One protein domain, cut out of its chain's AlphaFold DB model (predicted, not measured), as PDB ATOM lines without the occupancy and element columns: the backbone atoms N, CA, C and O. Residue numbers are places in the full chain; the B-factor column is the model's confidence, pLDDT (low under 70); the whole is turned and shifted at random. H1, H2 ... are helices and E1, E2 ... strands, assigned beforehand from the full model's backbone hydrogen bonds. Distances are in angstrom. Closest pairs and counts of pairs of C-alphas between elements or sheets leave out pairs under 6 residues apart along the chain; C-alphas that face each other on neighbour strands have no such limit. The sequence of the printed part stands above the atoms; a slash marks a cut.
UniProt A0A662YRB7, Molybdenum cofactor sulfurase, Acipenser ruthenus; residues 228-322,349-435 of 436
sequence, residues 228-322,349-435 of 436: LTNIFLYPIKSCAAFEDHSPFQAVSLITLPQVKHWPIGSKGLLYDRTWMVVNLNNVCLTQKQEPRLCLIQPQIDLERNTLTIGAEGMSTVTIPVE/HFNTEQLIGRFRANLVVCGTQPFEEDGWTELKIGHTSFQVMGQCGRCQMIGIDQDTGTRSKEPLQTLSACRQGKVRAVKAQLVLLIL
ATOM      1  N   LEU A 228     202.839 233.104 297.612       80.38
ATOM      2  CA  LEU A 228     203.734 232.024 298.034       80.38
ATOM      3  C   LEU A 228     204.982 232.029 297.142       80.38
ATOM      4  O   LEU A 228     204.877 231.803 295.939       80.38
ATOM      5  N   THR A 229     206.150 232.276 297.728       78.31
ATOM      6  CA  THR A 229     207.419 232.357 296.998       78.31
ATOM      7  C   THR A 229     208.189 231.046 297.031       78.31
ATOM      8  O   THR A 229     208.797 230.677 296.031       78.31
ATOM      9  N   ASN A 230     208.173 230.331 298.160       79.69
ATOM     10  CA  ASN A 230     208.984 229.127 298.342       79.69
ATOM     11  C   ASN A 230     208.264 228.076 299.192       79.69
ATOM     12  O   ASN A 230     207.519 228.403 300.123       79.69
ATOM     13  N   ILE A 231     208.564 226.809 298.905       81.94
ATOM     14  CA  ILE A 231     208.185 225.651 299.713       81.94
ATOM     15  C   ILE A 231     209.466 224.928 300.134       81.94
ATOM     16  O   ILE A 231     210.304 224.601 299.292       81.94
ATOM     17  N   PHE A 232     209.586 224.649 301.431       84.12
ATOM     18  CA  PHE A 232     210.688 223.900 302.028       84.12
ATOM     19  C   PHE A 232     210.164 222.660 302.742       84.12
ATOM     20  O   PHE A 232     209.185 222.713 303.494       84.12
ATOM     21  N   LEU A 233     210.865 221.549 302.545       85.31
ATOM     22  CA  LEU A 233     210.540 220.245 303.114       85.31
ATOM     23  C   LEU A 233     211.650 219.822 304.067       85.31
ATOM     24  O   LEU A 233     212.825 219.968 303.752       85.31
ATOM     25  N   TYR A 234     211.293 219.260 305.218       87.56
ATOM     26  CA  TYR A 234     212.251 218.744 306.195       87.56
ATOM     27  C   TYR A 234     211.916 217.298 306.558       87.56
ATOM     28  O   TYR A 234     211.377 217.060 307.644       87.56
ATOM     29  N   PRO A 235     212.235 216.323 305.685       87.69
ATOM     30  CA  PRO A 235     211.879 214.920 305.890       87.69
ATOM     31  C   PRO A 235     212.310 214.385 307.258       87.69
ATOM     32  O   PRO A 235     211.516 213.829 308.020       87.69
ATOM     33  N   ILE A 236     213.576 214.630 307.605       89.62
ATOM     34  CA  ILE A 236     214.169 214.208 308.869       89.62
ATOM     35  C   ILE A 236     214.235 215.404 309.819       89.62
ATOM     36  O   ILE A 236     214.807 216.456 309.520       89.62
ATOM     37  N   LYS A 237     213.663 215.244 311.012       86.06
ATOM     38  CA  LYS A 237     213.702 216.251 312.069       86.06
ATOM     39  C   LYS A 237     215.148 216.609 312.417       86.06
ATOM     40  O   LYS A 237     215.938 215.729 312.737       86.06
ATOM     41  N   SER A 238     215.426 217.914 312.472       86.38
ATOM     42  CA  SER A 238     216.738 218.517 312.782       86.38
ATOM     43  C   SER A 238     217.778 218.490 311.654       86.38
ATOM     44  O   SER A 238     218.813 219.124 311.826       86.38
ATOM     45  N   CYS A 239     217.506 217.829 310.523       91.00
ATOM     46  CA  CYS A 239     218.416 217.756 309.370       91.00
ATOM     47  C   CYS A 239     218.183 218.882 308.353       91.00
ATOM     48  O   CYS A 239     217.266 219.678 308.552       91.00
ATOM     49  N   ALA A 240     218.981 218.999 307.290       89.25
ATOM     50  CA  ALA A 240     218.776 220.005 306.242       89.25
ATOM     51  C   ALA A 240     217.382 219.922 305.588       89.25
ATOM     52  O   ALA A 240     216.639 218.947 305.760       89.25
ATOM     53  N   ALA A 241     217.018 220.982 304.866       86.56
ATOM     54  CA  ALA A 241     215.883 220.941 303.953       86.56
ATOM     55  C   ALA A 241     216.161 219.971 302.791       86.56
ATOM     56  O   ALA A 241     217.310 219.721 302.442       86.56
ATOM     57  N   PHE A 242     215.095 219.416 302.224       81.88
ATOM     58  CA  PHE A 242     215.137 218.577 301.033       81.88
ATOM     59  C   PHE A 242     215.566 219.384 299.806       81.88
ATOM     60  O   PHE A 242     214.997 220.449 299.565       81.88
ATOM     61  N   GLU A 243     216.486 218.825 299.012       70.44
ATOM     62  CA  GLU A 243     216.887 219.360 297.706       70.44
ATOM     63  C   GLU A 243     216.428 218.446 296.571       70.44
ATOM     64  O   GLU A 243     216.640 217.235 296.596       70.44
ATOM     65  N   ASP A 244     215.850 219.047 295.533       57.66
ATOM     66  CA  ASP A 244     215.399 218.368 294.311       57.66
ATOM     67  C   ASP A 244     216.574 218.028 293.362       57.66
ATOM     68  O   ASP A 244     216.400 217.789 292.169       57.66
ATOM     69  N   HIS A 245     217.815 218.080 293.852       58.75
ATOM     70  CA  HIS A 245     219.035 217.983 293.048       58.75
ATOM     71  C   HIS A 245     219.899 216.797 293.497       58.75
ATOM     72  O   HIS A 245     219.795 216.310 294.619       58.75
ATOM     73  N   SER A 246     220.735 216.286 292.590       47.41
ATOM     74  CA  SER A 246     221.637 215.152 292.846       47.41
ATOM     75  C   SER A 246     222.583 215.431 294.031       47.41
ATOM     76  O   SER A 246     223.121 216.538 294.095       47.41
ATOM     77  N   PRO A 247     222.882 214.438 294.897       45.69
ATOM     78  CA  PRO A 247     223.597 214.617 296.173       45.69
ATOM     79  C   PRO A 247     225.057 215.109 296.071       45.69
ATOM     80  O   PRO A 247     225.747 215.180 297.083       45.69
ATOM     81  N   PHE A 248     225.556 215.432 294.874       46.38
ATOM     82  CA  PHE A 248     226.955 215.805 294.638       46.38
ATOM     83  C   PHE A 248     227.167 217.016 293.727       46.38
ATOM     84  O   PHE A 248     228.306 217.286 293.338       46.38
ATOM     85  N   GLN A 249     226.129 217.785 293.393       39.50
ATOM     86  CA  GLN A 249     226.369 219.102 292.811       39.50
ATOM     87  C   GLN A 249     226.419 220.109 293.955       39.50
ATOM     88  O   GLN A 249     225.387 220.520 294.468       39.50
ATOM     89  N   ALA A 250     227.637 220.462 294.377       39.88
ATOM     90  CA  ALA A 250     227.896 221.587 295.269       39.88
ATOM     91  C   ALA A 250     227.422 222.878 294.583       39.88
ATOM     92  O   ALA A 250     228.189 223.602 293.947       39.88
ATOM     93  N   VAL A 251     226.118 223.125 294.648       37.62
ATOM     94  CA  VAL A 251     225.505 224.391 294.289       37.62
ATOM     95  C   VAL A 251     225.695 225.274 295.511       37.62
ATOM     96  O   VAL A 251     225.223 224.943 296.588       37.62
ATOM     97  N   SER A 252     226.502 226.322 295.334       36.97
ATOM     98  CA  SER A 252     226.691 227.477 296.219       36.97
ATOM     99  C   SER A 252     225.916 227.412 297.545       36.97
ATOM    100  O   SER A 252     224.699 227.589 297.542       36.97
ATOM    101  N   LEU A 253     226.655 227.255 298.655       42.72
ATOM    102  CA  LEU A 253     226.251 227.271 300.080       42.72
ATOM    103  C   LEU A 253     225.502 228.545 300.542       42.72
ATOM    104  O   LEU A 253     225.571 228.933 301.701       42.72
ATOM    105  N   ILE A 254     224.862 229.269 299.630       43.62
ATOM    106  CA  ILE A 254     224.241 230.565 299.878       43.62
ATOM    107  C   ILE A 254     222.719 230.474 299.701       43.62
ATOM    108  O   ILE A 254     222.015 231.163 300.432       43.62
ATOM    109  N   THR A 255     222.208 229.577 298.843       49.47
ATOM    110  CA  THR A 255     220.778 229.512 298.495       49.47
ATOM    111  C   THR A 255     220.120 228.232 298.991       49.47
ATOM    112  O   THR A 255     220.592 227.131 298.725       49.47
ATOM    113  N   LEU A 256     218.997 228.376 299.700       54.56
ATOM    114  CA  LEU A 256     218.254 227.244 300.246       54.56
ATOM    115  C   LEU A 256     217.557 226.415 299.151       54.56
ATOM    116  O   LEU A 256     217.014 226.983 298.197       54.56
ATOM    117  N   PRO A 257     217.450 225.093 299.339       59.97
ATOM    118  CA  PRO A 257     216.775 224.217 298.395       59.97
ATOM    119  C   PRO A 257     215.252 224.392 298.458       59.97
ATOM    120  O   PRO A 257     214.644 224.315 299.524       59.97
ATOM    121  N   GLN A 258     214.624 224.633 297.310       62.91
ATOM    122  CA  GLN A 258     213.199 224.956 297.192       62.91
ATOM    123  C   GLN A 258     212.495 224.020 296.208       62.91
ATOM    124  O   GLN A 258     213.048 223.687 295.161       62.91
ATOM    125  N   VAL A 259     211.247 223.645 296.507       67.12
ATOM    126  CA  VAL A 259     210.402 222.854 295.594       67.12
ATOM    127  C   VAL A 259     209.287 223.707 294.996       67.12
ATOM    128  O   VAL A 259     208.693 224.542 295.677       67.12
ATOM    129  N   LYS A 260     208.985 223.500 293.707       73.19
ATOM    130  CA  LYS A 260     207.935 224.255 292.992       73.19
ATOM    131  C   LYS A 260     206.525 223.807 293.369       73.19
ATOM    132  O   LYS A 260     205.601 224.611 293.396       73.19
ATOM    133  N   HIS A 261     206.362 222.517 293.631       80.38
ATOM    134  CA  HIS A 261     205.114 221.911 294.072       80.38
ATOM    135  C   HIS A 261     205.431 220.714 294.966       80.38
ATOM    136  O   HIS A 261     206.466 220.070 294.807       80.38
ATOM    137  N   TRP A 262     204.529 220.389 295.888       85.19
ATOM    138  CA  TRP A 262     204.671 219.209 296.734       85.19
ATOM    139  C   TRP A 262     203.296 218.640 297.108       85.19
ATOM    140  O   TRP A 262     202.381 219.426 297.370       85.19
ATOM    141  N   PRO A 263     203.116 217.306 297.132       83.12
ATOM    142  CA  PRO A 263     201.847 216.703 297.523       83.12
ATOM    143  C   PRO A 263     201.503 216.973 298.993       83.12
ATOM    144  O   PRO A 263     202.368 217.034 299.870       83.12
ATOM    145  N   ILE A 264     200.207 217.086 299.274       77.44
ATOM    146  CA  ILE A 264     199.668 217.252 300.628       77.44
ATOM    147  C   ILE A 264     199.024 215.933 301.050       77.44
ATOM    148  O   ILE A 264     198.120 215.431 300.388       77.44
ATOM    149  N   GLY A 265     199.504 215.368 302.153       68.69
ATOM    150  CA  GLY A 265     198.903 214.217 302.813       68.69
ATOM    151  C   GLY A 265     197.962 214.623 303.950       68.69
ATOM    152  O   GLY A 265     197.777 215.798 304.267       68.69
ATOM    153  N   SER A 266     197.429 213.630 304.662       60.47
ATOM    154  CA  SER A 266     196.525 213.833 305.810       60.47
ATOM    155  C   SER A 266     197.151 214.565 307.010       60.47
ATOM    156  O   SER A 266     196.445 214.912 307.954       60.47
ATOM    157  N   LYS A 267     198.471 214.791 306.992       61.12
ATOM    158  CA  LYS A 267     199.249 215.447 308.057       61.12
ATOM    159  C   LYS A 267     199.925 216.753 307.612       61.12
ATOM    160  O   LYS A 267     200.749 217.277 308.355       61.12
ATOM    161  N   GLY A 268     199.600 217.271 306.425       71.88
ATOM    162  CA  GLY A 268     200.267 218.428 305.819       71.88
ATOM    163  C   GLY A 268     201.123 218.024 304.620       71.88
ATOM    164  O   GLY A 268     200.783 217.072 303.923       71.88
ATOM    165  N   LEU A 269     202.224 218.738 304.368       79.31
ATOM    166  CA  LEU A 269     203.155 218.401 303.285       79.31
ATOM    167  C   LEU A 269     203.626 216.947 303.441       79.31
ATOM    168  O   LEU A 269     204.082 216.548 304.515       79.31
ATOM    169  N   LEU A 270     203.450 216.138 302.393       79.25
ATOM    170  CA  LEU A 270     203.703 214.700 302.447       79.25
ATOM    171  C   LEU A 270     205.153 214.439 302.879       79.25
ATOM    172  O   LEU A 270     206.075 215.038 302.336       79.25
ATOM    173  N   TYR A 271     205.346 213.564 303.863       83.12
ATOM    174  CA  TYR A 271     206.660 213.215 304.416       83.12
ATOM    175  C   TYR A 271     207.447 214.356 305.098       83.12
ATOM    176  O   TYR A 271     208.613 214.170 305.439       83.12
ATOM    177  N   ASP A 272     206.845 215.520 305.374       81.50
ATOM    178  CA  ASP A 272     207.496 216.536 306.210       81.50
ATOM    179  C   ASP A 272     207.593 216.055 307.668       81.50
ATOM    180  O   ASP A 272     206.595 215.694 308.298       81.50
ATOM    181  N   ARG A 273     208.811 216.067 308.222       82.62
ATOM    182  CA  ARG A 273     209.141 215.711 309.615       82.62
ATOM    183  C   ARG A 273     208.650 214.328 310.047       82.62
ATOM    184  O   ARG A 273     208.365 214.121 311.230       82.62
ATOM    185  N   THR A 274     208.564 213.380 309.121       80.44
ATOM    186  CA  THR A 274     208.119 212.010 309.408       80.44
ATOM    187  C   THR A 274     209.223 211.108 309.953       80.44
ATOM    188  O   THR A 274     208.903 210.068 310.526       80.44
ATOM    189  N   TRP A 275     210.494 211.516 309.862       86.75
ATOM    190  CA  TRP A 275     211.633 210.793 310.440       86.75
ATOM    191  C   TRP A 275     212.404 211.631 311.454       86.75
ATOM    192  O   TRP A 275     212.291 212.858 311.520       86.75
ATOM    193  N   MET A 276     213.239 210.963 312.243       86.31
ATOM    194  CA  MET A 276     214.173 211.598 313.163       86.31
ATOM    195  C   MET A 276     215.384 210.704 313.404       86.31
ATOM    196  O   MET A 276     215.272 209.482 313.362       86.31
ATOM    197  N   VAL A 277     216.528 211.322 313.687       87.06
ATOM    198  CA  VAL A 277     217.738 210.593 314.075       87.06
ATOM    199  C   VAL A 277     217.656 210.252 315.562       87.06
ATOM    200  O   VAL A 277     217.331 211.112 316.387       87.06
ATOM    201  N   VAL A 278     217.963 209.006 315.907       83.62
ATOM    202  CA  VAL A 278     218.080 208.531 317.290       83.62
ATOM    203  C   VAL A 278     219.487 207.999 317.536       83.62
ATOM    204  O   VAL A 278     220.174 207.585 316.603       83.62
ATOM    205  N   ASN A 279     219.934 208.027 318.788       80.69
ATOM    206  CA  ASN A 279     221.148 207.314 319.179       80.69
ATOM    207  C   ASN A 279     220.864 205.817 319.417       80.69
ATOM    208  O   ASN A 279     219.726 205.362 319.320       80.69
ATOM    209  N   LEU A 280     221.899 205.058 319.793       77.50
ATOM    210  CA  LEU A 280     221.797 203.622 320.097       77.50
ATOM    211  C   LEU A 280     220.819 203.291 321.240       77.50
ATOM    212  O   LEU A 280     220.345 202.166 321.333       77.50
ATOM    213  N   ASN A 281     220.495 204.271 322.086       70.69
ATOM    214  CA  ASN A 281     219.545 204.134 323.189       70.69
ATOM    215  C   ASN A 281     218.123 204.579 322.794       70.69
ATOM    216  O   ASN A 281     217.304 204.831 323.670       70.69
ATOM    217  N   ASN A 282     217.831 204.742 321.497       67.44
ATOM    218  CA  ASN A 282     216.549 205.230 320.968       67.44
ATOM    219  C   ASN A 282     216.152 206.644 321.434       67.44
ATOM    220  O   ASN A 282     214.995 207.050 321.319       67.44
ATOM    221  N   VAL A 283     217.105 207.437 321.927       71.56
ATOM    222  CA  VAL A 283     216.854 208.830 322.301       71.56
ATOM    223  C   VAL A 283     216.970 209.705 321.060       71.56
ATOM    224  O   VAL A 283     217.991 209.675 320.370       71.56
ATOM    225  N   CYS A 284     215.945 210.522 320.794       75.00
ATOM    226  CA  CYS A 284     215.984 211.513 319.719       75.00
ATOM    227  C   CYS A 284     217.179 212.442 319.853       75.00
ATOM    228  O   CYS A 284     217.315 213.141 320.860       75.00
ATOM    229  N   LEU A 285     217.940 212.561 318.773       81.69
ATOM    230  CA  LEU A 285     218.873 213.655 318.607       81.69
ATOM    231  C   LEU A 285     218.122 214.881 318.079       81.69
ATOM    232  O   LEU A 285     217.237 214.804 317.222       81.69
ATOM    233  N   THR A 286     218.457 216.042 318.625       84.44
ATOM    234  CA  THR A 286     217.888 217.325 318.207       84.44
ATOM    235  C   THR A 286     219.002 218.265 317.790       84.44
ATOM    236  O   THR A 286     220.081 218.210 318.371       84.44
ATOM    237  N   GLN A 287     218.738 219.194 316.865       83.56
ATOM    238  CA  GLN A 287     219.747 220.195 316.475       83.56
ATOM    239  C   GLN A 287     220.209 221.041 317.677       83.56
ATOM    240  O   GLN A 287     221.310 221.572 317.712       83.56
ATOM    241  N   LYS A 288     219.374 221.145 318.718       78.94
ATOM    242  CA  LYS A 288     219.751 221.802 319.971       78.94
ATOM    243  C   LYS A 288     220.843 221.070 320.733       78.94
ATOM    244  O   LYS A 288     221.601 221.740 321.422       78.94
ATOM    245  N   GLN A 289     220.869 219.745 320.680       79.94
ATOM    246  CA  GLN A 289     221.881 218.922 321.338       79.94
ATOM    247  C   GLN A 289     223.077 218.731 320.409       79.94
ATOM    248  O   GLN A 289     224.199 218.988 320.824       79.94
ATOM    249  N   GLU A 290     222.811 218.392 319.147       87.56
ATOM    250  CA  GLU A 290     223.810 218.177 318.103       87.56
ATOM    251  C   GLU A 290     223.530 219.096 316.901       87.56
ATOM    252  O   GLU A 290     222.771 218.731 315.996       87.56
ATOM    253  N   PRO A 291     224.094 220.317 316.883       89.38
ATOM    254  CA  PRO A 291     223.866 221.281 315.813       89.38
ATOM    255  C   PRO A 291     224.245 220.782 314.426       89.38
ATOM    256  O   PRO A 291     223.572 221.146 313.465       89.38
ATOM    257  N   ARG A 292     225.255 219.905 314.325       89.81
ATOM    258  CA  ARG A 292     225.748 219.375 313.048       89.81
ATOM    259  C   ARG A 292     224.743 218.480 312.329       89.81
ATOM    260  O   ARG A 292     224.971 218.146 311.174       89.81
ATOM    261  N   LEU A 293     223.622 218.124 312.964       90.50
ATOM    262  CA  LEU A 293     222.531 217.427 312.282       90.50
ATOM    263  C   LEU A 293     222.037 218.189 311.047       90.50
ATOM    264  O   LEU A 293     221.630 217.533 310.096       90.50
ATOM    265  N   CYS A 294     222.113 219.529 310.997       89.62
ATOM    266  CA  CYS A 294     221.736 220.260 309.778       89.62
ATOM    267  C   CYS A 294     222.638 220.013 308.578       89.62
ATOM    268  O   CYS A 294     222.220 220.335 307.479       89.62
ATOM    269  N   LEU A 295     223.816 219.420 308.764       90.12
ATOM    270  CA  LEU A 295     224.704 219.051 307.661       90.12
ATOM    271  C   LEU A 295     224.292 217.723 307.006       90.12
ATOM    272  O   LEU A 295     224.857 217.325 305.993       90.12
ATOM    273  N   ILE A 296     223.324 217.014 307.596       91.56
ATOM    274  CA  ILE A 296     222.734 215.813 307.012       91.56
ATOM    275  C   ILE A 296     221.676 216.249 306.001       91.56
ATOM    276  O   ILE A 296     220.716 216.929 306.368       91.56
ATOM    277  N   GLN A 297     221.822 215.806 304.760       90.75
ATOM    278  CA  GLN A 297     220.977 216.158 303.626       90.75
ATOM    279  C   GLN A 297     220.039 214.998 303.267       90.75
ATOM    280  O   GLN A 297     220.488 213.976 302.738       90.75
ATOM    281  N   PRO A 298     218.737 215.108 303.590       90.56
ATOM    282  CA  PRO A 298     217.739 214.139 303.168       90.56
ATOM    283  C   PRO A 298     217.217 214.437 301.756       90.56
ATOM    284  O   PRO A 298     216.853 215.569 301.448       90.56
ATOM    285  N   GLN A 299     217.060 213.395 300.944       88.56
ATOM    286  CA  GLN A 299     216.484 213.450 299.606       88.56
ATOM    287  C   GLN A 299     215.370 212.409 299.454       88.56
ATOM    288  O   GLN A 299     215.625 211.211 299.534       88.56
ATOM    289  N   ILE A 300     214.134 212.855 299.241       87.56
ATOM    290  CA  ILE A 300     212.998 211.997 298.899       87.56
ATOM    291  C   ILE A 300     212.888 211.879 297.378       87.56
ATOM    292  O   ILE A 300     212.720 212.878 296.686       87.56
ATOM    293  N   ASP A 301     212.893 210.648 296.886       86.62
ATOM    294  CA  ASP A 301     212.478 210.297 295.534       86.62
ATOM    295  C   ASP A 301     211.084 209.659 295.609       86.62
ATOM    296  O   ASP A 301     210.925 208.540 296.112       86.62
ATOM    297  N   LEU A 302     210.071 210.400 295.148       84.56
ATOM    298  CA  LEU A 302     208.674 209.962 295.154       84.56
ATOM    299  C   LEU A 302     208.404 208.852 294.130       84.56
ATOM    300  O   LEU A 302     207.541 208.014 294.373       84.56
ATOM    301  N   GLU A 303     209.129 208.819 293.007       84.81
ATOM    302  CA  GLU A 303     208.939 207.805 291.964       84.81
ATOM    303  C   GLU A 303     209.505 206.458 292.407       84.81
ATOM    304  O   GLU A 303     208.885 205.410 292.225       84.81
ATOM    305  N   ARG A 304     210.687 206.487 293.029       84.12
ATOM    306  CA  ARG A 304     211.355 205.291 293.554       84.12
ATOM    307  C   ARG A 304     210.888 204.910 294.950       84.12
ATOM    308  O   ARG A 304     211.250 203.837 295.424       84.12
ATOM    309  N   ASN A 305     210.098 205.763 295.602       87.19
ATOM    310  CA  ASN A 305     209.646 205.600 296.981       87.19
ATOM    311  C   ASN A 305     210.820 205.416 297.966       87.19
ATOM    312  O   ASN A 305     210.809 204.536 298.831       87.19
ATOM    313  N   THR A 306     211.867 206.232 297.816       89.44
ATOM    314  CA  THR A 306     213.095 206.126 298.623       89.44
ATOM    315  C   THR A 306     213.496 207.447 299.262       89.44
ATOM    316  O   THR A 306     213.301 208.513 298.691       89.44
ATOM    317  N   LEU A 307     214.069 207.363 300.461       90.50
ATOM    318  CA  LEU A 307     214.703 208.448 301.192       90.50
ATOM    319  C   LEU A 307     216.202 208.163 301.224       90.50
ATOM    320  O   LEU A 307     216.648 207.213 301.866       90.50
ATOM    321  N   THR A 308     216.971 208.990 300.532       91.00
ATOM    322  CA  THR A 308     218.432 208.969 300.564       91.00
ATOM    323  C   THR A 308     218.935 209.998 301.567       91.00
ATOM    324  O   THR A 308     218.405 211.098 301.669       91.00
ATOM    325  N   ILE A 309     219.940 209.628 302.347       91.19
ATOM    326  CA  ILE A 309     220.525 210.432 303.412       91.19
ATOM    327  C   ILE A 309     222.008 210.572 303.100       91.19
ATOM    328  O   ILE A 309     222.731 209.575 303.064       91.19
ATOM    329  N   GLY A 310     222.449 211.802 302.858       89.00
ATOM    330  CA  GLY A 310     223.844 212.148 302.612       89.00
ATOM    331  C   GLY A 310     224.407 213.071 303.686       89.00
ATOM    332  O   GLY A 310     223.668 213.753 304.393       89.00
ATOM    333  N   ALA A 311     225.728 213.082 303.809       87.06
ATOM    334  CA  ALA A 311     226.484 214.091 304.537       87.06
ATOM    335  C   ALA A 311     227.875 214.198 303.900       87.06
ATOM    336  O   ALA A 311     228.382 213.215 303.350       87.06
ATOM    337  N   GLU A 312     228.495 215.375 303.972       82.38
ATOM    338  CA  GLU A 312     229.811 215.607 303.376       82.38
ATOM    339  C   GLU A 312     230.850 214.595 303.893       82.38
ATOM    340  O   GLU A 312     231.004 214.383 305.098       82.38
ATOM    341  N   GLY A 313     231.555 213.941 302.965       81.56
ATOM    342  CA  GLY A 313     232.580 212.943 303.283       81.56
ATOM    343  C   GLY A 313     232.052 211.586 303.768       81.56
ATOM    344  O   GLY A 313     232.854 210.752 304.186       81.56
ATOM    345  N   MET A 314     230.737 211.336 303.715       85.75
ATOM    346  CA  MET A 314     230.125 210.064 304.114       85.75
ATOM    347  C   MET A 314     229.442 209.362 302.936       85.75
ATOM    348  O   MET A 314     228.915 209.999 302.025       85.75
ATOM    349  N   SER A 315     229.413 208.027 302.973       86.31
ATOM    350  CA  SER A 315     228.607 207.237 302.036       86.31
ATOM    351  C   SER A 315     227.118 207.489 302.271       86.31
ATOM    352  O   SER A 315     226.656 207.489 303.413       86.31
ATOM    353  N   THR A 316     226.361 207.661 301.192       89.31
ATOM    354  CA  THR A 316     224.913 207.871 301.259       89.31
ATOM    355  C   THR A 316     224.184 206.608 301.705       89.31
ATOM    356  O   THR A 316     224.531 205.501 301.287       89.31
ATOM    357  N   VAL A 317     223.133 206.772 302.506       89.69
ATOM    358  CA  VAL A 317     222.257 205.686 302.962       89.69
ATOM    359  C   VAL A 317     220.877 205.866 302.348       89.69
ATOM    360  O   VAL A 317     220.275 206.920 302.516       89.69
ATOM    361  N   THR A 318     220.350 204.844 301.679       90.12
ATOM    362  CA  THR A 318     219.012 204.881 301.072       90.12
ATOM    363  C   THR A 318     218.083 203.904 301.776       90.12
ATOM    364  O   THR A 318     218.425 202.736 301.957       90.12
ATOM    365  N   ILE A 319     216.901 204.378 302.164       89.25
ATOM    366  CA  ILE A 319     215.848 203.581 302.800       89.25
ATOM    367  C   ILE A 319     214.520 203.750 302.047       89.25
ATOM    368  O   ILE A 319     214.300 204.803 301.453       89.25
ATOM    369  N   PRO A 320     213.618 202.756 302.047       88.62
ATOM    370  CA  PRO A 320     212.276 202.934 301.499       88.62
ATOM    371  C   PRO A 320     211.471 203.929 302.348       88.62
ATOM    372  O   PRO A 320     211.531 203.897 303.579       88.62
ATOM    373  N   VAL A 321     210.714 204.812 301.694       83.62
ATOM    374  CA  VAL A 321     209.846 205.799 302.364       83.62
ATOM    375  C   VAL A 321     208.600 205.129 302.942       83.62
ATOM    376  O   VAL A 321     208.172 205.467 304.049       83.62
ATOM    377  N   GLU A 322     208.065 204.129 302.242       79.06
ATOM    378  CA  GLU A 322     206.972 203.293 302.728       79.06
ATOM    379  C   GLU A 322     207.443 201.847 302.867       79.06
ATOM    380  O   GLU A 322     207.880 201.214 301.905       79.06
ATOM    381  N   HIS A 349     225.620 241.227 310.017       45.94
ATOM    382  CA  HIS A 349     224.480 241.370 309.101       45.94
ATOM    383  C   HIS A 349     224.087 240.006 308.507       45.94
ATOM    384  O   HIS A 349     224.951 239.308 307.977       45.94
ATOM    385  N   PHE A 350     222.799 239.649 308.542       53.16
ATOM    386  CA  PHE A 350     222.283 238.404 307.960       53.16
ATOM    387  C   PHE A 350     221.684 238.600 306.564       53.16
ATOM    388  O   PHE A 350     220.979 239.578 306.317       53.16
ATOM    389  N   ASN A 351     221.918 237.627 305.678       64.12
ATOM    390  CA  ASN A 351     221.199 237.488 304.412       64.12
ATOM    391  C   ASN A 351     219.822 236.832 304.658       64.12
ATOM    392  O   ASN A 351     219.693 235.903 305.458       64.12
ATOM    393  N   THR A 352     218.804 237.297 303.939       65.94
ATOM    394  CA  THR A 352     217.431 236.782 303.894       65.94
ATOM    395  C   THR A 352     217.356 235.252 303.794       65.94
ATOM    396  O   THR A 352     216.621 234.624 304.557       65.94
ATOM    397  N   GLU A 353     218.153 234.627 302.925       65.50
ATOM    398  CA  GLU A 353     218.143 233.167 302.733       65.50
ATOM    399  C   GLU A 353     218.605 232.414 303.991       65.50
ATOM    400  O   GLU A 353     217.953 231.469 304.438       65.50
ATOM    401  N   GLN A 354     219.653 232.900 304.658       68.94
ATOM    402  CA  GLN A 354     220.129 232.315 305.915       68.94
ATOM    403  C   GLN A 354     219.081 232.417 307.028       68.94
ATOM    404  O   GLN A 354     218.961 231.521 307.872       68.94
ATOM    405  N   LEU A 355     218.294 233.496 307.035       71.12
ATOM    406  CA  LEU A 355     217.229 233.684 308.009       71.12
ATOM    407  C   LEU A 355     216.113 232.648 307.809       71.12
ATOM    408  O   LEU A 355     215.758 231.957 308.763       71.12
ATOM    409  N   ILE A 356     215.624 232.456 306.580       73.38
ATOM    410  CA  ILE A 356     214.621 231.422 306.252       73.38
ATOM    411  C   ILE A 356     215.061 230.048 306.757       73.38
ATOM    412  O   ILE A 356     214.285 229.350 307.423       73.38
ATOM    413  N   GLY A 357     216.323 229.692 306.511       75.94
ATOM    414  CA  GLY A 357     216.889 228.406 306.898       75.94
ATOM    415  C   GLY A 357     216.884 228.235 308.414       75.94
ATOM    416  O   GLY A 357     216.462 227.202 308.929       75.94
ATOM    417  N   ARG A 358     217.259 229.280 309.156       81.25
ATOM    418  CA  ARG A 358     217.264 229.305 310.630       81.25
ATOM    419  C   ARG A 358     215.868 229.160 311.235       81.25
ATOM    420  O   ARG A 358     215.696 228.461 312.239       81.25
ATOM    421  N   PHE A 359     214.856 229.780 310.630       77.69
ATOM    422  CA  PHE A 359     213.461 229.605 311.045       77.69
ATOM    423  C   PHE A 359     212.898 228.246 310.646       77.69
ATOM    424  O   PHE A 359     211.983 227.752 311.304       77.69
ATOM    425  N   ARG A 360     213.470 227.593 309.631       81.00
ATOM    426  CA  ARG A 360     213.009 226.301 309.121       81.00
ATOM    427  C   ARG A 360     211.521 226.325 308.761       81.00
ATOM    428  O   ARG A 360     210.775 225.416 309.149       81.00
ATOM    429  N   ALA A 361     211.101 227.414 308.116       78.00
ATOM    430  CA  ALA A 361     209.743 227.596 307.620       78.00
ATOM    431  C   ALA A 361     209.470 226.597 306.495       78.00
ATOM    432  O   ALA A 361     210.386 226.264 305.753       78.00
ATOM    433  N   ASN A 362     208.233 226.115 306.395       82.38
ATOM    434  CA  ASN A 362     207.807 225.234 305.308       82.38
ATOM    435  C   ASN A 362     207.247 226.025 304.121       82.38
ATOM    436  O   ASN A 362     207.386 225.590 302.985       82.38
ATOM    437  N   LEU A 363     206.629 227.177 304.385       81.06
ATOM    438  CA  LEU A 363     206.049 228.063 303.385       81.06
ATOM    439  C   LEU A 363     206.630 229.465 303.598       81.06
ATOM    440  O   LEU A 363     206.771 229.916 304.734       81.06
ATOM    441  N   VAL A 364     206.991 230.152 302.520       79.12
ATOM    442  CA  VAL A 364     207.459 231.547 302.555       79.12
ATOM    443  C   VAL A 364     206.551 232.362 301.655       79.12
ATOM    444  O   VAL A 364     206.271 231.951 300.530       79.12
ATOM    445  N   VAL A 365     206.043 233.478 302.171       75.00
ATOM    446  CA  VAL A 365     205.067 234.324 301.476       75.00
ATOM    447  C   VAL A 365     205.586 235.753 301.444       75.00
ATOM    448  O   VAL A 365     206.088 236.257 302.442       75.00
ATOM    449  N   CYS A 366     205.445 236.406 300.297       75.62
ATOM    450  CA  CYS A 366     205.777 237.811 300.084       75.62
ATOM    451  C   CYS A 366     204.494 238.644 299.916       75.62
ATOM    452  O   CYS A 366     203.495 238.141 299.397       75.62
ATOM    453  N   GLY A 367     204.522 239.916 300.325       64.94
ATOM    454  CA  GLY A 367     203.440 240.884 300.077       64.94
ATOM    455  C   GLY A 367     202.575 241.256 301.285       64.94
ATOM    456  O   GLY A 367     201.585 241.961 301.124       64.94
ATOM    457  N   THR A 368     202.944 240.822 302.486       65.44
ATOM    458  CA  THR A 368     202.230 241.128 303.736       65.44
ATOM    459  C   THR A 368     203.056 242.080 304.602       65.44
ATOM    460  O   THR A 368     204.277 242.169 304.457       65.44
ATOM    461  N   GLN A 369     202.412 242.797 305.520       64.06
ATOM    462  CA  GLN A 369     203.119 243.627 306.493       64.06
ATOM    463  C   GLN A 369     203.867 242.752 307.515       64.06
ATOM    464  O   GLN A 369     203.418 241.643 307.826       64.06
ATOM    465  N   PRO A 370     204.999 243.221 308.074       65.00
ATOM    466  CA  PRO A 370     205.698 242.493 309.126       65.00
ATOM    467  C   PRO A 370     204.775 242.164 310.306       65.00
ATOM    468  O   PRO A 370     204.120 243.056 310.847       65.00
ATOM    469  N   PHE A 371     204.784 240.902 310.739       69.00
ATOM    470  CA  PHE A 371     203.994 240.384 311.865       69.00
ATOM    471  C   PHE A 371     202.478 240.348 311.637       69.00
ATOM    472  O   PHE A 371     201.736 240.020 312.562       69.00
ATOM    473  N   GLU A 372     202.000 240.649 310.430       72.62
ATOM    474  CA  GLU A 372     200.585 240.521 310.070       72.62
ATOM    475  C   GLU A 372     200.082 239.082 310.245       72.62
ATOM    476  O   GLU A 372     198.939 238.844 310.643       72.62
ATOM    477  N   GLU A 373     200.975 238.118 310.048       70.50
ATOM    478  CA  GLU A 373     200.723 236.698 310.214       70.50
ATOM    479  C   GLU A 373     200.422 236.276 311.664       70.50
ATOM    480  O   GLU A 373     199.851 235.201 311.877       70.50
ATOM    481  N   ASP A 374     200.763 237.104 312.665       72.44
ATOM    482  CA  ASP A 374     200.465 236.836 314.081       72.44
ATOM    483  C   ASP A 374     198.937 236.825 314.341       72.44
ATOM    484  O   ASP A 374     198.493 236.269 315.352       72.44
ATOM    485  N   GLY A 375     198.144 237.450 313.457       73.31
ATOM    486  CA  GLY A 375     196.683 237.560 313.548       73.31
ATOM    487  C   GLY A 375     195.896 236.574 312.679       73.31
ATOM    488  O   GLY A 375     194.665 236.596 312.705       73.31
ATOM    489  N   TRP A 376     196.566 235.723 311.899       78.38
ATOM    490  CA  TRP A 376     195.884 234.826 310.964       78.38
ATOM    491  C   TRP A 376     195.175 233.675 311.680       78.38
ATOM    492  O   TRP A 376     195.707 233.071 312.610       78.38
ATOM    493  N   THR A 377     193.981 233.337 311.200       75.50
ATOM    494  CA  THR A 377     193.193 232.175 311.650       75.50
ATOM    495  C   THR A 377     193.109 231.088 310.581       75.50
ATOM    496  O   THR A 377     193.021 229.901 310.898       75.50
ATOM    497  N   GLU A 378     193.203 231.480 309.312       76.69
ATOM    498  CA  GLU A 378     193.198 230.614 308.141       76.69
ATOM    499  C   GLU A 378     194.185 231.166 307.101       76.69
ATOM    500  O   GLU A 378     194.392 232.373 307.005       76.69
ATOM    501  N   LEU A 379     194.810 230.273 306.337       79.56
ATOM    502  CA  LEU A 379     195.668 230.588 305.202       79.56
ATOM    503  C   LEU A 379     195.189 229.777 304.002       79.56
ATOM    504  O   LEU A 379     195.148 228.551 304.061       79.56
ATOM    505  N   LYS A 380     194.873 230.443 302.894       80.88
ATOM    506  CA  LYS A 380     194.473 229.783 301.650       80.88
ATOM    507  C   LYS A 380     195.544 229.959 300.583       80.88
ATOM    508  O   LYS A 380     195.937 231.078 300.273       80.88
ATOM    509  N   ILE A 381     195.994 228.851 300.001       81.12
ATOM    510  CA  ILE A 381     196.977 228.826 298.915       81.12
ATOM    511  C   ILE A 381     196.359 228.055 297.752       81.12
ATOM    512  O   ILE A 381     196.157 226.843 297.825       81.12
ATOM    513  N   GLY A 382     196.031 228.764 296.671       81.94
ATOM    514  CA  GLY A 382     195.313 228.179 295.541       81.94
ATOM    515  C   GLY A 382     193.982 227.557 295.983       81.94
ATOM    516  O   GLY A 382     193.088 228.252 296.465       81.94
ATOM    517  N   HIS A 383     193.855 226.239 295.818       82.25
ATOM    518  CA  HIS A 383     192.661 225.471 296.190       82.25
ATOM    519  C   HIS A 383     192.756 224.814 297.579       82.25
ATOM    520  O   HIS A 383     191.817 224.141 297.997       82.25
ATOM    521  N   THR A 384     193.870 224.987 298.293       75.81
ATOM    522  CA  THR A 384     194.089 224.387 299.613       75.81
ATOM    523  C   THR A 384     193.903 225.422 300.718       75.81
ATOM    524  O   THR A 384     194.516 226.488 300.679       75.81
ATOM    525  N   SER A 385     193.105 225.081 301.731       77.31
ATOM    526  CA  SER A 385     192.958 225.863 302.965       77.31
ATOM    527  C   SER A 385     193.724 225.217 304.122       77.31
ATOM    528  O   SER A 385     193.660 224.004 304.325       77.31
ATOM    529  N   PHE A 386     194.419 226.038 304.901       70.69
ATOM    530  CA  PHE A 386     195.157 225.671 306.104       70.69
ATOM    531  C   PHE A 386     194.585 226.422 307.302       70.69
ATOM    532  O   PHE A 386     194.436 227.639 307.262       70.69
ATOM    533  N   GLN A 387     194.333 225.719 308.403       67.50
ATOM    534  CA  GLN A 387     193.960 226.357 309.663       67.50
ATOM    535  C   GLN A 387     195.210 226.784 310.439       67.50
ATOM    536  O   GLN A 387     196.126 225.982 310.653       67.50
ATOM    537  N   VAL A 388     195.243 228.031 310.911       67.44
ATOM    538  CA  VAL A 388     196.331 228.529 311.759       67.44
ATOM    539  C   VAL A 388     196.059 228.122 313.205       67.44
ATOM    540  O   VAL A 388     195.131 228.598 313.851       67.44
ATOM    541  N   MET A 389     196.887 227.216 313.725       54.84
ATOM    542  CA  MET A 389     196.722 226.641 315.069       54.84
ATOM    543  C   MET A 389     197.246 227.539 316.204       54.84
ATOM    544  O   MET A 389     197.089 227.200 317.376       54.84
ATOM    545  N   GLY A 390     197.881 228.665 315.870       57.34
ATOM    546  CA  GLY A 390     198.414 229.641 316.820       57.34
ATOM    547  C   GLY A 390     199.918 229.885 316.685       57.34
ATOM    548  O   GLY A 390     200.594 229.350 315.805       57.34
ATOM    549  N   GLN A 391     200.448 230.718 317.582       59.53
ATOM    550  CA  GLN A 391     201.833 231.194 317.533       59.53
ATOM    551  C   GLN A 391     202.847 230.102 317.909       59.53
ATOM    552  O   GLN A 391     202.636 229.315 318.835       59.53
ATOM    553  N   CYS A 392     204.001 230.088 317.233       53.59
ATOM    554  CA  CYS A 392     205.074 229.139 317.522       53.59
ATOM    555  C   CYS A 392     206.097 229.705 318.527       53.59
ATOM    556  O   CYS A 392     206.549 230.844 318.434       53.59
ATOM    557  N   GLY A 393     206.495 228.888 319.506       53.44
ATOM    558  CA  GLY A 393     207.460 229.252 320.555       53.44
ATOM    559  C   GLY A 393     208.905 228.835 320.256       53.44
ATOM    560  O   GLY A 393     209.587 228.320 321.147       53.44
ATOM    561  N   ARG A 394     209.392 228.942 319.008       54.41
ATOM    562  CA  ARG A 394     210.756 228.477 318.665       54.41
ATOM    563  C   ARG A 394     211.802 229.540 318.997       54.41
ATOM    564  O   ARG A 394     211.955 230.513 318.278       54.41
ATOM    565  N   CYS A 395     212.564 229.327 320.069       57.94
ATOM    566  CA  CYS A 395     213.447 230.367 320.613       57.94
ATOM    567  C   CYS A 395     214.952 230.068 320.584       57.94
ATOM    568  O   CYS A 395     215.717 230.896 321.047       57.94
ATOM    569  N   GLN A 396     215.409 228.907 320.110       64.00
ATOM    570  CA  GLN A 396     216.858 228.607 320.094       64.00
ATOM    571  C   GLN A 396     217.373 227.994 318.804       64.00
ATOM    572  O   GLN A 396     218.543 228.145 318.480       64.00
ATOM    573  N   MET A 397     216.493 227.333 318.056       74.12
ATOM    574  CA  MET A 397     216.835 226.754 316.759       74.12
ATOM    575  C   MET A 397     217.305 227.817 315.767       74.12
ATOM    576  O   MET A 397     218.252 227.575 315.035       74.12
ATOM    577  N   ILE A 398     216.712 229.014 315.822       77.44
ATOM    578  CA  ILE A 398     217.080 230.126 314.941       77.44
ATOM    579  C   ILE A 398     218.506 230.641 315.175       77.44
ATOM    580  O   ILE A 398     219.068 231.328 314.330       77.44
ATOM    581  N   GLY A 399     219.087 230.326 316.335       80.12
ATOM    582  CA  GLY A 399     220.470 230.662 316.641       80.12
ATOM    583  C   GLY A 399     221.475 229.740 315.955       80.12
ATOM    584  O   GLY A 399     222.660 230.051 315.961       80.12
ATOM    585  N   ILE A 400     221.037 228.616 315.386       84.75
ATOM    586  CA  ILE A 400     221.925 227.658 314.731       84.75
ATOM    587  C   ILE A 400     222.049 228.022 313.261       84.75
ATOM    588  O   ILE A 400     221.061 228.018 312.528       84.75
ATOM    589  N   ASP A 401     223.269 228.303 312.842       85.69
ATOM    590  CA  ASP A 401     223.633 228.454 311.448       85.69
ATOM    591  C   ASP A 401     223.438 227.120 310.713       85.69
ATOM    592  O   ASP A 401     224.000 226.105 311.124       85.69
ATOM    593  N   GLN A 402     222.578 227.087 309.692       85.50
ATOM    594  CA  GLN A 402     222.205 225.821 309.051       85.50
ATOM    595  C   GLN A 402     223.302 225.278 308.127       85.50
ATOM    596  O   GLN A 402     223.329 224.070 307.909       85.50
ATOM    597  N   ASP A 403     224.223 226.131 307.674       83.69
ATOM    598  CA  ASP A 403     225.286 225.762 306.736       83.69
ATOM    599  C   ASP A 403     226.506 225.210 307.480       83.69
ATOM    600  O   ASP A 403     227.199 224.317 307.006       83.69
ATOM    601  N   THR A 404     226.765 225.734 308.679       85.38
ATOM    602  CA  THR A 404     227.956 225.383 309.471       85.38
ATOM    603  C   THR A 404     227.641 224.575 310.730       85.38
ATOM    604  O   THR A 404     228.537 223.984 311.333       85.38
ATOM    605  N   GLY A 405     226.387 224.572 311.188       85.19
ATOM    606  CA  GLY A 405     225.999 224.035 312.495       85.19
ATOM    607  C   GLY A 405     226.494 224.876 313.679       85.19
ATOM    608  O   GLY A 405     226.409 224.443 314.828       85.19
ATOM    609  N   THR A 406     227.029 226.076 313.454       86.69
ATOM    610  CA  THR A 406     227.527 226.926 314.546       86.69
ATOM    611  C   THR A 406     226.382 227.615 315.289       86.69
ATOM    612  O   THR A 406     225.302 227.851 314.749       86.69
ATOM    613  N   ARG A 407     226.582 227.931 316.574       84.75
ATOM    614  CA  ARG A 407     225.571 228.614 317.398       84.75
ATOM    615  C   ARG A 407     225.838 230.112 317.448       84.75
ATOM    616  O   ARG A 407     226.975 230.540 317.586       84.75
ATOM    617  N   SER A 408     224.769 230.898 317.436       80.88
ATOM    618  CA  SER A 408     224.791 232.357 317.505       80.88
ATOM    619  C   SER A 408     223.564 232.889 318.254       80.88
ATOM    620  O   SER A 408     222.474 232.319 318.190       80.88
ATOM    621  N   LYS A 409     223.737 233.992 318.988       72.00
ATOM    622  CA  LYS A 409     222.641 234.689 319.686       72.00
ATOM    623  C   LYS A 409     221.982 235.781 318.854       72.00
ATOM    624  O   LYS A 409     220.867 236.175 319.189       72.00
ATOM    625  N   GLU A 410     222.666 236.266 317.822       74.38
ATOM    626  CA  GLU A 410     222.288 237.474 317.081       74.38
ATOM    627  C   GLU A 410     220.816 237.443 316.639       74.38
ATOM    628  O   GLU A 410     220.086 238.336 317.075       74.38
ATOM    629  N   PRO A 411     220.296 236.394 315.953       73.50
ATOM    630  CA  PRO A 411     218.931 236.453 315.418       73.50
ATOM    631  C   PRO A 411     217.874 236.672 316.504       73.50
ATOM    632  O   PRO A 411     216.870 237.348 316.298       73.50
ATOM    633  N   LEU A 412     218.105 236.122 317.698       72.06
ATOM    634  CA  LEU A 412     217.212 236.293 318.842       72.06
ATOM    635  C   LEU A 412     217.285 237.702 319.425       72.06
ATOM    636  O   LEU A 412     216.273 238.221 319.892       72.06
ATOM    637  N   GLN A 413     218.472 238.307 319.429       67.81
ATOM    638  CA  GLN A 413     218.669 239.679 319.889       67.81
ATOM    639  C   GLN A 413     217.996 240.663 318.933       67.81
ATOM    640  O   GLN A 413     217.244 241.523 319.391       67.81
ATOM    641  N   THR A 414     218.176 240.466 317.629       68.75
ATOM    642  CA  THR A 414     217.560 241.276 316.573       68.75
ATOM    643  C   THR A 414     216.037 241.186 316.623       68.75
ATOM    644  O   THR A 414     215.366 242.211 316.732       68.75
ATOM    645  N   LEU A 415     215.462 239.980 316.710       68.56
ATOM    646  CA  LEU A 415     214.011 239.813 316.887       68.56
ATOM    647  C   LEU A 415     213.487 240.459 318.176       68.56
ATOM    648  O   LEU A 415     212.372 240.983 318.200       68.56
ATOM    649  N   SER A 416     214.284 240.441 319.251       64.12
ATOM    650  CA  SER A 416     213.918 241.090 320.513       64.12
ATOM    651  C   SER A 416     213.904 242.603 320.422       64.12
ATOM    652  O   SER A 416     213.022 243.225 321.015       64.12
ATOM    653  N   ALA A 417     214.836 243.183 319.671       65.25
ATOM    654  CA  ALA A 417     214.847 244.606 319.385       65.25
ATOM    655  C   ALA A 417     213.649 245.001 318.503       65.25
ATOM    656  O   ALA A 417     212.907 245.917 318.860       65.25
ATOM    657  N   CYS A 418     213.390 244.261 317.417       63.59
ATOM    658  CA  CYS A 418     212.300 244.544 316.477       63.59
ATOM    659  C   CYS A 418     210.902 244.471 317.116       63.59
ATOM    660  O   CYS A 418     210.015 245.225 316.731       63.59
ATOM    661  N   ARG A 419     210.687 243.594 318.107       63.34
ATOM    662  CA  ARG A 419     209.371 243.385 318.746       63.34
ATOM    663  C   ARG A 419     209.159 244.179 320.057       63.34
ATOM    664  O   ARG A 419     208.242 243.844 320.809       63.34
ATOM    665  N   GLN A 420     209.986 245.202 320.335       53.09
ATOM    666  CA  GLN A 420     209.884 246.136 321.480       53.09
ATOM    667  C   GLN A 420     209.618 245.458 322.846       53.09
ATOM    668  O   GLN A 420     208.747 245.857 323.617       53.09
ATOM    669  N   GLY A 421     210.373 244.408 323.177       47.72
ATOM    670  CA  GLY A 421     210.265 243.730 324.472       47.72
ATOM    671  C   GLY A 421     211.301 242.623 324.648       47.72
ATOM    672  O   GLY A 421     211.942 242.206 323.687       47.72
ATOM    673  N   LYS A 422     211.475 242.106 325.876       37.03
ATOM    674  CA  LYS A 422     212.283 240.892 326.101       37.03
ATOM    675  C   LYS A 422     211.640 239.739 325.325       37.03
ATOM    676  O   LYS A 422     210.534 239.335 325.684       37.03
ATOM    677  N   VAL A 423     212.330 239.158 324.339       40.59
ATOM    678  CA  VAL A 423     211.944 237.868 323.737       40.59
ATOM    679  C   VAL A 423     212.111 236.784 324.797       40.59
ATOM    680  O   VAL A 423     213.135 236.120 324.942       40.59
ATOM    681  N   ARG A 424     211.082 236.653 325.630       32.69
ATOM    682  CA  ARG A 424     210.876 235.525 326.526       32.69
ATOM    683  C   ARG A 424     210.162 234.458 325.713       32.69
ATOM    684  O   ARG A 424     208.948 234.507 325.648       32.69
ATOM    685  N   ALA A 425     210.903 233.547 325.083       34.91
ATOM    686  CA  ALA A 425     210.420 232.265 324.532       34.91
ATOM    687  C   ALA A 425     209.144 232.265 323.649       34.91
ATOM    688  O   ALA A 425     208.606 231.207 323.338       34.91
ATOM    689  N   VAL A 426     208.674 233.420 323.208       34.47
ATOM    690  CA  VAL A 426     207.421 233.624 322.490       34.47
ATOM    691  C   VAL A 426     207.734 234.701 321.468       34.47
ATOM    692  O   VAL A 426     208.453 235.640 321.816       34.47
ATOM    693  N   LYS A 427     207.177 234.573 320.260       34.34
ATOM    694  CA  LYS A 427     207.266 235.522 319.136       34.34
ATOM    695  C   LYS A 427     208.303 235.194 318.052       34.34
ATOM    696  O   LYS A 427     209.082 236.050 317.644       34.34
ATOM    697  N   ALA A 428     208.273 233.961 317.557       33.50
ATOM    698  CA  ALA A 428     208.863 233.602 316.272       33.50
ATOM    699  C   ALA A 428     207.862 232.697 315.540       33.50
ATOM    700  O   ALA A 428     207.755 231.512 315.865       33.50
ATOM    701  N   GLN A 429     207.083 233.276 314.618       33.44
ATOM    702  CA  GLN A 429     206.150 232.544 313.760       33.44
ATOM    703  C   GLN A 429     206.869 231.363 313.109       33.44
ATOM    704  O   GLN A 429     208.033 231.447 312.714       33.44
ATOM    705  N   LEU A 430     206.157 230.246 313.006       33.69
ATOM    706  CA  LEU A 430     206.607 229.108 312.235       33.69
ATOM    707  C   LEU A 430     205.427 228.461 311.542       33.69
ATOM    708  O   LEU A 430     204.892 227.478 312.033       33.69
ATOM    709  N   VAL A 431     205.054 229.073 310.425       34.50
ATOM    710  CA  VAL A 431     204.551 228.433 309.196       34.50
ATOM    711  C   VAL A 431     204.881 229.346 308.007       34.50
ATOM    712  O   VAL A 431     205.118 228.831 306.925       34.50
ATOM    713  N   LEU A 432     205.024 230.657 308.233       37.31
ATOM    714  CA  LEU A 432     205.447 231.649 307.251       37.31
ATOM    715  C   LEU A 432     206.701 232.377 307.727       37.31
ATOM    716  O   LEU A 432     206.715 232.860 308.858       37.31
ATOM    717  N   LEU A 433     207.717 232.496 306.874       36.03
ATOM    718  CA  LEU A 433     208.600 233.657 306.940       36.03
ATOM    719  C   LEU A 433     208.106 234.648 305.884       36.03
ATOM    720  O   LEU A 433     207.905 234.253 304.736       36.03
ATOM    721  N   ILE A 434     207.879 235.895 306.284       32.25
ATOM    722  CA  ILE A 434     207.591 236.996 305.366       32.25
ATOM    723  C   ILE A 434     208.890 237.750 305.173       32.25
ATOM    724  O   ILE A 434     209.500 238.212 306.139       32.25
ATOM    725  N   LEU A 435     209.335 237.810 303.929       25.64
ATOM    726  CA  LEU A 435     210.508 238.572 303.536       25.64
ATOM    727  C   LEU A 435     210.022 239.843 302.867       25.64
ATOM    728  O   LEU A 435     209.141 239.789 302.007       25.64
TER     729      LEU A 435
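AT A GLANCE: This is residues 228 to 322 and 349 to 435 of the 436 residues of the protein "Molybdenum cofactor sulfurase" of Acipenser ruthenus (UniProt A0A662YRB7). There is little regular structure: a mostly looped body has the meander E2 E3 E4, antiparallel neighbours in turn, at one end, and the small mixed sheet E1 E5 E8, with H2 on it, and hairpin E6 E7 towards the other. The printed part has 182 residues, 59 in named elements, mixed in class: four helices and eight strands, ordered E1 H1 E2 E3 E4 H2 E5 H3 E6 E7 H4 E8. It is compact, radius of gyration of the C-alphas 16.6 A, spanning 47 by 39 by 35 A.

IN THESE COORDINATES: E1 is residues 228 to 231, from C-alpha 228 at (203.734, 232.024, 298.034). H1 is 291 to 295, E2 297 to 301 at 13.1 A, E3 306 to 310 at 13.0 A, E4 317 to 320, H2 352 to 359, E5 363 to 366, H3 372 to 375, E6 378 to 381, E7 384 to 387, H4 410 to 418 at 12.3 A, and E8 432 to 434, ending at (207.591, 236.996, 305.366).

HOW THE PARTS SIT: E1 and E5 are antiparallel, N 229 to O 364 2.8 A; E5 and E8 parallel, N 365 to O 433 3.3 A. H2 is on this sheet, closest C-alphas Ile 356 and Leu 433, 6.5 A; H3 only grazes it. Hairpins E2 E3, E3 E4 and E6 E7 have N 299 to O 308, N 307 to O 319 and N 379 to O 386, each 2.8 A. H1 and H4 touch no helix. H2 and H4 have every O i to N i+4 pair within hydrogen-bond range, H1 0 of 1 but 2 of 2 O i to N i+3; H3 is too short.

THE WHOLE: Residues 323 to 348 are cut out, a 42.4 A gap between C-alphas 322 and 349. Links E1 to H1, E7 to H4 and H4 to E8 are long. The model's pLDDT is under 70 in 64 printed residues, among them 413 to 435.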